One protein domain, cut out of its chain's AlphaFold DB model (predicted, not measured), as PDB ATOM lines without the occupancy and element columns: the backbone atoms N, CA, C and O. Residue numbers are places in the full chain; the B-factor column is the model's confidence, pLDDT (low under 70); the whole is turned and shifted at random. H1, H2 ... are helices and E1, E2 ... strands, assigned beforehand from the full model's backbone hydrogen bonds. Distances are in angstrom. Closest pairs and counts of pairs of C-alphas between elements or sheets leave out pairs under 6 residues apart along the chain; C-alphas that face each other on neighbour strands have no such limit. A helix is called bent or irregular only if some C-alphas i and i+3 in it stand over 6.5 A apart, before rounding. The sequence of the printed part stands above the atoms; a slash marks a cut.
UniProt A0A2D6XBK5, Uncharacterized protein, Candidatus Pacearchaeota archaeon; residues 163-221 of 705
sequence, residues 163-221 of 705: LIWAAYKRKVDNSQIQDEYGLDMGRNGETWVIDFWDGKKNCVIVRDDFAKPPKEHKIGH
ATOM      1  N   LEU A 163     108.538  14.092  15.991       96.75
ATOM      2  CA  LEU A 163     107.570  15.157  16.261       96.75
ATOM      3  C   LEU A 163     108.186  16.308  17.061       96.75
ATOM      4  O   LEU A 163     108.814  16.100  18.095       96.75
ATOM      5  N   ILE A 164     107.956  17.536  16.594       97.50
ATOM      6  CA  ILE A 164     108.288  18.755  17.346       97.50
ATOM      7  C   ILE A 164     107.190  19.021  18.378       97.50
ATOM      8  O   ILE A 164     107.481  19.347  19.529       97.50
ATOM      9  N   TRP A 165     105.935  18.882  17.946       98.00
ATOM     10  CA  TRP A 165     104.752  19.003  18.784       98.00
ATOM     11  C   TRP A 165     103.556  18.269  18.167       98.00
ATOM     12  O   TRP A 165     103.488  18.057  16.950       98.00
ATOM     13  N   ALA A 166     102.594  17.924  19.018       98.38
ATOM     14  CA  ALA A 166     101.291  17.390  18.655       98.38
ATOM     15  C   ALA A 166     100.200  18.045  19.515       98.38
ATOM     16  O   ALA A 166     100.412  18.369  20.682       98.38
ATOM     17  N   ALA A 167      99.029  18.262  18.928       98.44
ATOM     18  CA  ALA A 167      97.885  18.880  19.577       98.44
ATOM     19  C   ALA A 167      96.615  18.098  19.247       98.44
ATOM     20  O   ALA A 167      96.280  17.946  18.069       98.44
ATOM     21  N   TYR A 168      95.895  17.648  20.270       98.44
ATOM     22  CA  TYR A 168      94.608  16.977  20.116       98.44
ATOM     23  C   TYR A 168      93.468  17.906  20.507       98.44
ATOM     24  O   TYR A 168      93.444  18.449  21.612       98.44
ATOM     25  N   LYS A 169      92.528  18.113  19.583       97.88
ATOM     26  CA  LYS A 169      91.422  19.054  19.747       97.88
ATOM     27  C   LYS A 169      90.090  18.320  19.827       97.88
ATOM     28  O   LYS A 169      89.541  17.930  18.803       97.88
ATOM     29  N   ARG A 170      89.521  18.209  21.023       96.94
ATOM     30  CA  ARG A 170      88.237  17.526  21.254       96.94
ATOM     31  C   ARG A 170      87.164  18.486  21.751       96.94
ATOM     32  O   ARG A 170      87.478  19.506  22.368       96.94
ATOM     33  N   LYS A 171      85.903  18.166  21.470       96.56
ATOM     34  CA  LYS A 171      84.763  18.807  22.130       96.56
ATOM     35  C   LYS A 171      84.481  18.085  23.434       96.56
ATOM     36  O   LYS A 171      84.527  16.860  23.468       96.56
ATOM     37  N   VAL A 172      84.236  18.855  24.481       95.75
ATOM     38  CA  VAL A 172      84.021  18.345  25.832       95.75
ATOM     39  C   VAL A 172      82.908  19.152  26.474       95.75
ATOM     40  O   VAL A 172      82.844  20.374  26.287       95.75
ATOM     41  N   ASP A 173      82.046  18.477  27.225       96.12
ATOM     42  CA  ASP A 173      81.014  19.136  28.011       96.12
ATOM     43  C   ASP A 173      81.631  19.975  29.131       96.12
ATOM     44  O   ASP A 173      82.624  19.601  29.758       96.12
ATOM     45  N   ASN A 174      81.012  21.119  29.419       94.88
ATOM     46  CA  ASN A 174      81.460  22.018  30.483       94.88
ATOM     47  C   ASN A 174      81.563  21.321  31.857       94.88
ATOM     48  O   ASN A 174      82.463  21.657  32.621       94.88
ATOM     49  N   SER A 175      80.699  20.341  32.159       94.44
ATOM     50  CA  SER A 175      80.772  19.548  33.398       94.44
ATOM     51  C   SER A 175      82.029  18.684  33.453       94.44
ATOM     52  O   SER A 175      82.726  18.677  34.457       94.44
ATOM     53  N   GLN A 176      82.381  18.031  32.346       94.00
ATOM     54  CA  GLN A 176      83.600  17.233  32.266       94.00
ATOM     55  C   GLN A 176      84.856  18.115  32.367       94.00
ATOM     56  O   GLN A 176      85.836  17.713  32.981       94.00
ATOM     57  N   ILE A 177      84.831  19.342  31.830       94.81
ATOM     58  CA  ILE A 177      85.927  20.312  32.021       94.81
ATOM     59  C   ILE A 177      86.068  20.701  33.500       94.81
ATOM     60  O   ILE A 177      87.190  20.826  33.997       94.81
ATOM     61  N   GLN A 178      84.947  20.894  34.198       94.69
ATOM     62  CA  GLN A 178      84.940  21.189  35.626       94.69
ATOM     63  C   GLN A 178      85.488  20.014  36.446       94.69
ATOM     64  O   GLN A 178      86.303  20.241  37.335       94.69
ATOM     65  N   ASP A 179      85.109  18.781  36.112       94.31
ATOM     66  CA  ASP A 179      85.575  17.576  36.805       94.31
ATOM     67  C   ASP A 179      87.064  17.290  36.537       94.31
ATOM     68  O   ASP A 179      87.812  16.970  37.458       94.31
ATOM     69  N   GLU A 180      87.525  17.438  35.288       93.50
ATOM     70  CA  GLU A 180      88.911  17.136  34.901       93.50
ATOM     71  C   GLU A 180      89.912  18.230  35.299       93.50
ATOM     72  O   GLU A 180      91.057  17.926  35.638       93.50
ATOM     73  N   TYR A 181      89.515  19.506  35.222       94.06
ATOM     74  CA  TYR A 181      90.431  20.645  35.379       94.06
ATOM     75  C   TYR A 181      90.041  21.620  36.497       94.06
ATOM     76  O   TYR A 181      90.786  22.563  36.760       94.06
ATOM     77  N   GLY A 182      88.893  21.436  37.154       94.12
ATOM     78  CA  GLY A 182      88.428  22.325  38.225       94.12
ATOM     79  C   GLY A 182      87.966  23.706  37.747       94.12
ATOM     80  O   GLY A 182      87.908  24.637  38.550       94.12
ATOM     81  N   LEU A 183      87.669  23.873  36.452       93.12
ATOM     82  CA  LEU A 183      87.242  25.150  35.872       93.12
ATOM     83  C   LEU A 183      85.716  25.226  35.739       93.12
ATOM     84  O   LEU A 183      85.122  24.454  34.991       93.12
ATOM     85  N   ASP A 184      85.085  26.200  36.401       92.38
ATOM     86  CA  ASP A 184      83.656  26.484  36.217       92.38
ATOM     87  C   ASP A 184      83.425  27.285  34.926       92.38
ATOM     88  O   ASP A 184      83.820  28.447  34.793       92.38
ATOM     89  N   MET A 185      82.777  26.639  33.956       89.62
ATOM     90  CA  MET A 185      82.510  27.188  32.627       89.62
ATOM     91  C   MET A 185      81.083  27.742  32.474       89.62
ATOM     92  O   MET A 185      80.732  28.227  31.387       89.62
ATOM     93  N   GLY A 186      80.276  27.710  33.541       87.69
ATOM     94  CA  GLY A 186      78.867  28.097  33.544       87.69
ATOM     95  C   GLY A 186      77.922  27.004  33.021       87.69
ATOM     96  O   GLY A 186      78.240  25.818  33.028       87.69
ATOM     97  N   ARG A 187      76.716  27.405  32.581       82.19
ATOM     98  CA  ARG A 187      75.634  26.481  32.165       82.19
ATOM     99  C   ARG A 187      76.040  25.540  31.015       82.19
ATOM    100  O   ARG A 187      76.936  25.854  30.232       82.19
ATOM    101  N   ASN A 188      75.310  24.422  30.919       78.94
ATOM    102  CA  ASN A 188      75.466  23.336  29.943       78.94
ATOM    103  C   ASN A 188      75.813  23.837  28.532       78.94
ATOM    104  O   ASN A 188      75.085  24.641  27.946       78.94
ATOM    105  N   GLY A 189      76.915  23.325  27.997       89.69
ATOM    106  CA  GLY A 189      77.400  23.581  26.650       89.69
ATOM    107  C   GLY A 189      78.682  22.797  26.386       89.69
ATOM    108  O   GLY A 189      79.331  22.333  27.323       89.69
ATOM    109  N   GLU A 190      79.043  22.682  25.113       94.38
ATOM    110  CA  GLU A 190      80.288  22.058  24.668       94.38
ATOM    111  C   GLU A 190      81.346  23.132  24.404       94.38
ATOM    112  O   GLU A 190      81.071  24.163  23.780       94.38
ATOM    113  N   THR A 191      82.585  22.877  24.818       95.75
ATOM    114  CA  THR A 191      83.735  23.735  24.512       95.75
ATOM    115  C   THR A 191      84.859  22.908  23.886       95.75
ATOM    116  O   THR A 191      85.025  21.723  24.166       95.75
ATOM    117  N   TRP A 192      85.648  23.534  23.009       96.31
ATOM    118  CA  TRP A 192      86.858  22.916  22.470       96.31
ATOM    119  C   TRP A 192      87.992  22.943  23.494       96.31
ATOM    120  O   TRP A 192      88.371  24.013  23.979       96.31
ATOM    121  N   VAL A 193      88.564  21.773  23.746       97.75
ATOM    122  CA  VAL A 193      89.762  21.568  24.559       97.75
ATOM    123  C   VAL A 193      90.909  21.193  23.629       97.75
ATOM    124  O   VAL A 193      90.743  20.343  22.753       97.75
ATOM    125  N   ILE A 194      92.063  21.839  23.799       98.12
ATOM    126  CA  ILE A 194      93.292  21.526  23.066       98.12
ATOM    127  C   ILE A 194      94.302  20.961  24.064       98.12
ATOM    128  O   ILE A 194      94.804  21.702  24.907       98.12
ATOM    129  N   ASP A 195      94.604  19.670  23.955       98.06
ATOM    130  CA  ASP A 195      95.702  19.028  24.681       98.06
ATOM    131  C   ASP A 195      96.976  19.109  23.833       98.06
ATOM    132  O   ASP A 195      97.061  18.499  22.766       98.06
ATOM    133  N   PHE A 196      97.933  19.928  24.267       98.31
ATOM    134  CA  PHE A 196      99.138  20.267  23.515       98.31
ATOM    135  C   PHE A 196     100.381  19.655  24.163       98.31
ATOM    136  O   PHE A 196     100.624  19.808  25.363       98.31
ATOM    137  N   TRP A 197     101.195  19.003  23.340       98.06
ATOM    138  CA  TRP A 197     102.427  18.326  23.727       98.06
ATOM    139  C   TRP A 197     103.573  18.803  22.840       98.06
ATOM    140  O   TRP A 197     103.476  18.723  21.617       98.06
ATOM    141  N   ASP A 198     104.664  19.267  23.444       97.44
ATOM    142  CA  ASP A 198     105.949  19.452  22.765       97.44
ATOM    143  C   ASP A 198     107.004  18.491  23.344       97.44
ATOM    144  O   ASP A 198     106.681  17.621  24.150       97.44
ATOM    145  N   GLY A 199     108.263  18.584  22.908       95.69
ATOM    146  CA  GLY A 199     109.317  17.680  23.391       95.69
ATOM    147  C   GLY A 199     109.678  17.816  24.881       95.69
ATOM    148  O   GLY A 199     110.496  17.045  25.380       95.69
ATOM    149  N   LYS A 200     109.142  18.811  25.596       95.81
ATOM    150  CA  LYS A 200     109.491  19.116  26.994       95.81
ATOM    151  C   LYS A 200     108.276  19.319  27.896       95.81
ATOM    152  O   LYS A 200     108.311  18.918  29.061       95.81
ATOM    153  N   LYS A 201     107.244  20.001  27.406       96.62
ATOM    154  CA  LYS A 201     106.100  20.507  28.160       96.62
ATOM    155  C   LYS A 201     104.787  19.964  27.602       96.62
ATOM    156  O   LYS A 201     104.600  19.805  26.399       96.62
ATOM    157  N   ASN A 202     103.839  19.780  28.514       96.81
ATOM    158  CA  ASN A 202     102.431  19.567  28.209       96.81
ATOM    159  C   ASN A 202     101.589  20.690  28.816       96.81
ATOM    160  O   ASN A 202     101.823  21.101  29.956       96.81
ATOM    161  N   CYS A 203     100.594  21.156  28.072       97.38
ATOM    162  CA  CYS A 203      99.582  22.086  28.557       97.38
ATOM    163  C   CYS A 203      98.228  21.779  27.927       97.38
ATOM    164  O   CYS A 203      98.148  21.281  26.806       97.38
ATOM    165  N   VAL A 204      97.165  22.159  28.629       97.75
ATOM    166  CA  VAL A 204      95.794  22.050  28.132       97.75
ATOM    167  C   VAL A 204      95.200  23.442  28.048       97.75
ATOM    168  O   VAL A 204      95.266  24.207  29.011       97.75
ATOM    169  N   ILE A 205      94.621  23.765  26.897       97.94
ATOM    170  CA  ILE A 205      93.987  25.053  26.622       97.94
ATOM    171  C   ILE A 205      92.483  24.837  26.505       97.94
ATOM    172  O   ILE A 205      92.026  23.988  25.736       97.94
ATOM    173  N   VAL A 206      91.720  25.653  27.227       96.81
ATOM    174  CA  VAL A 206      90.258  25.697  27.158       96.81
ATOM    175  C   VAL A 206      89.856  27.135  26.869       96.81
ATOM    176  O   VAL A 206      90.245  28.053  27.587       96.81
ATOM    177  N   ARG A 207      89.099  27.353  25.786       92.06
ATOM    178  CA  ARG A 207      88.870  28.701  25.229       92.06
ATOM    179  C   ARG A 207      90.206  29.419  25.042       92.06
ATOM    180  O   ARG A 207      90.992  28.940  24.231       92.06
ATOM    181  N   ASP A 208      90.454  30.535  25.718       94.25
ATOM    182  CA  ASP A 208      91.645  31.382  25.576       94.25
ATOM    183  C   ASP A 208      92.622  31.278  26.757       94.25
ATOM    184  O   ASP A 208      93.645  31.959  26.751       94.25
ATOM    185  N   ASP A 209      92.360  30.373  27.703       95.56
ATOM    186  CA  ASP A 209      93.133  30.232  28.935       95.56
ATOM    187  C   ASP A 209      93.759  28.837  29.069       95.56
ATOM    188  O   ASP A 209      93.303  27.844  28.489       95.56
ATOM    189  N   PHE A 210      94.832  28.757  29.856       96.88
ATOM    190  CA  PHE A 210      95.424  27.482  30.243       96.88
ATOM    191  C   PHE A 210      94.579  26.831  31.340       96.88
ATOM    192  O   PHE A 210      94.557  27.314  32.468       96.88
ATOM    193  N   ALA A 211      93.953  25.698  31.028       96.12
ATOM    194  CA  ALA A 211      93.346  24.828  32.032       96.12
ATOM    195  C   ALA A 211      94.398  24.006  32.777       96.12
ATOM    196  O   ALA A 211      94.331  23.838  33.990       96.12
ATOM    197  N   LYS A 212      95.429  23.564  32.053       95.88
ATOM    198  CA  LYS A 212      96.652  23.010  32.633       95.88
ATOM    199  C   LYS A 212      97.822  23.875  32.174       95.88
ATOM    200  O   LYS A 212      98.102  23.884  30.969       95.88
ATOM    201  N   PRO A 213      98.497  24.605  33.082       95.69
ATOM    202  CA  PRO A 213      99.639  25.424  32.705       95.69
ATOM    203  C   PRO A 213     100.769  24.539  32.155       95.69
ATOM    204  O   PRO A 213     100.836  23.357  32.506       95.69
ATOM    205  N   PRO A 214     101.670  25.085  31.318       96.31
ATOM    206  CA  PRO A 214     102.794  24.331  30.770       96.31
ATOM    207  C   PRO A 214     103.632  23.656  31.863       96.31
ATOM    208  O   PRO A 214     104.364  24.320  32.597       96.31
ATOM    209  N   LYS A 215     103.531  22.325  31.955       95.38
ATOM    210  CA  LYS A 215     104.245  21.483  32.924       95.38
ATOM    211  C   LYS A 215     105.240  20.589  32.197       95.38
ATOM    212  O   LYS A 215     104.897  19.956  31.201       95.38
ATOM    213  N   GLU A 216     106.467  20.531  32.703       94.94
ATOM    214  CA  GLU A 216     107.513  19.669  32.151       94.94
ATOM    215  C   GLU A 216     107.215  18.189  32.442       94.94
ATOM    216  O   GLU A 216     106.919  17.832  33.584       94.94
ATOM    217  N   HIS A 217     107.284  17.330  31.419       92.56
ATOM    218  CA  HIS A 217     107.013  15.886  31.551       92.56
ATOM    219  C   HIS A 217     108.278  15.015  31.595       92.56
ATOM    220  O   HIS A 217     108.173  13.829  31.899       92.56
ATOM    221  N   LYS A 218     109.464  15.584  31.327       92.06
ATOM    222  CA  LYS A 218     110.785  14.922  31.434       92.06
ATOM    223  C   LYS A 218     110.969  13.643  30.595       92.06
ATOM    224  O   LYS A 218     111.829  12.834  30.909       92.06
ATOM    225  N   ILE A 219     110.180  13.463  29.536       93.06
ATOM    226  CA  ILE A 219     110.292  12.291  28.642       93.06
ATOM    227  C   ILE A 219     111.420  12.502  27.616       93.06
ATOM    228  O   ILE A 219     112.110  11.562  27.257       93.06
ATOM    229  N   GLY A 220     111.665  13.753  27.207       93.81
ATOM    230  CA  GLY A 220     112.718  14.115  26.246       93.81
ATOM    231  C   GLY A 220     112.231  14.234  24.797       93.81
ATOM    232  O   GLY A 220     112.913  14.847  23.976       93.81
ATOM    233  N   HIS A 221     111.031  13.733  24.506       95.38
ATOM    234  CA  HIS A 221     110.332  13.846  23.226       95.38
ATOM    235  C   HIS A 221     108.813  13.934  23.429       95.38
ATOM    236  O   HIS A 221     108.316  13.862  24.553       95.38
TER     237      HIS A 221
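AT A GLANCE: This is residues 163 to 221 of the 705 residues of an uncharacterized protein of Candidatus Pacearchaeota archaeon (UniProt A0A2D6XBK5). A long, narrow and twisted sheet of four antiparallel strands makes the body, with one short helix, H1, beside it at the end where E1 and E2 run on beyond E3 and E4. The two long strands E1 and E2 make most of the length, E3 and the bent E4 follow as shorter ones, and residues 182 to 189 loop back from H1 to E2 round that same end. The printed part has 59 residues with one named helix and four named strands, E1 H1 E2 E3 E4 along the chain; the sheet order is E1, E2, E3, E4, and the class is mostly strand. It is only just compact, close to loose, with a radius of gyration of the C-alphas of 12.3 A, and the C-alphas span 39 by 17 by 17 A, a rod.

IN THESE COORDINATES: E1, residues 163 to 173, is 29.3 A long and begins with C-alpha 163 at (107.570, 15.157, 16.261). E2, residues 190 to 198, is 25.9 A long and begins with C-alpha 190 at (80.288, 22.058, 24.668). E3, residues 201 to 206, is 16.7 A long. E4, residues 209 to 216, is 18.1 A long, bends by 53 degrees at residue 212 and ends with C-alpha 216 at (107.513, 19.669, 32.151). H1, residues 174 to 181, is 10.3 A long.

HOW THE PARTS SIT: In the sheet, E1 and E4 are the edge strands, and these two are apart. E1 and E2 are antiparallel at 163 degrees, with N 168 and O 195 at 2.9 A and N 197 and O 166 at 2.8 A, within hydrogen-bond range. E2, E3 and E4 form a meander, each strand the antiparallel neighbour of the one before. The hairpin E2 and E3, at 167 degrees, has N 196 and O 203 at 2.9 A. The hairpin E3 and E4, at 171 degrees, has N 211 and O 204 at 2.8 A. H1 is on the sheet, at a height over the sheet of 8.0 A. It lies over none of the strands, but only just: 2 of its 8 C-alphas fall on E3. The closest C-alphas of H1 and E2 are those of Asn 174 and Glu 190, 5.9 A apart; those of H1 and E4 are Tyr 181 and Ala 211, 6.1 A apart. In H1 every O i to N i+4 pair is within hydrogen-bond range.

THE WHOLE: The two C-alphas farthest apart are those of Arg 187 and Gly 220, at 39.5 A, while those of Leu 163 and His 221, the first and last printed, are 7.6 A apart. The printed part has no cut. The links E1 to H1, E2 to E3 and E3 to E4 are tight, H1 to E2 is short, and no link is long. The mean pLDDT of the printed part is 95.0, and no printed residue is under 70.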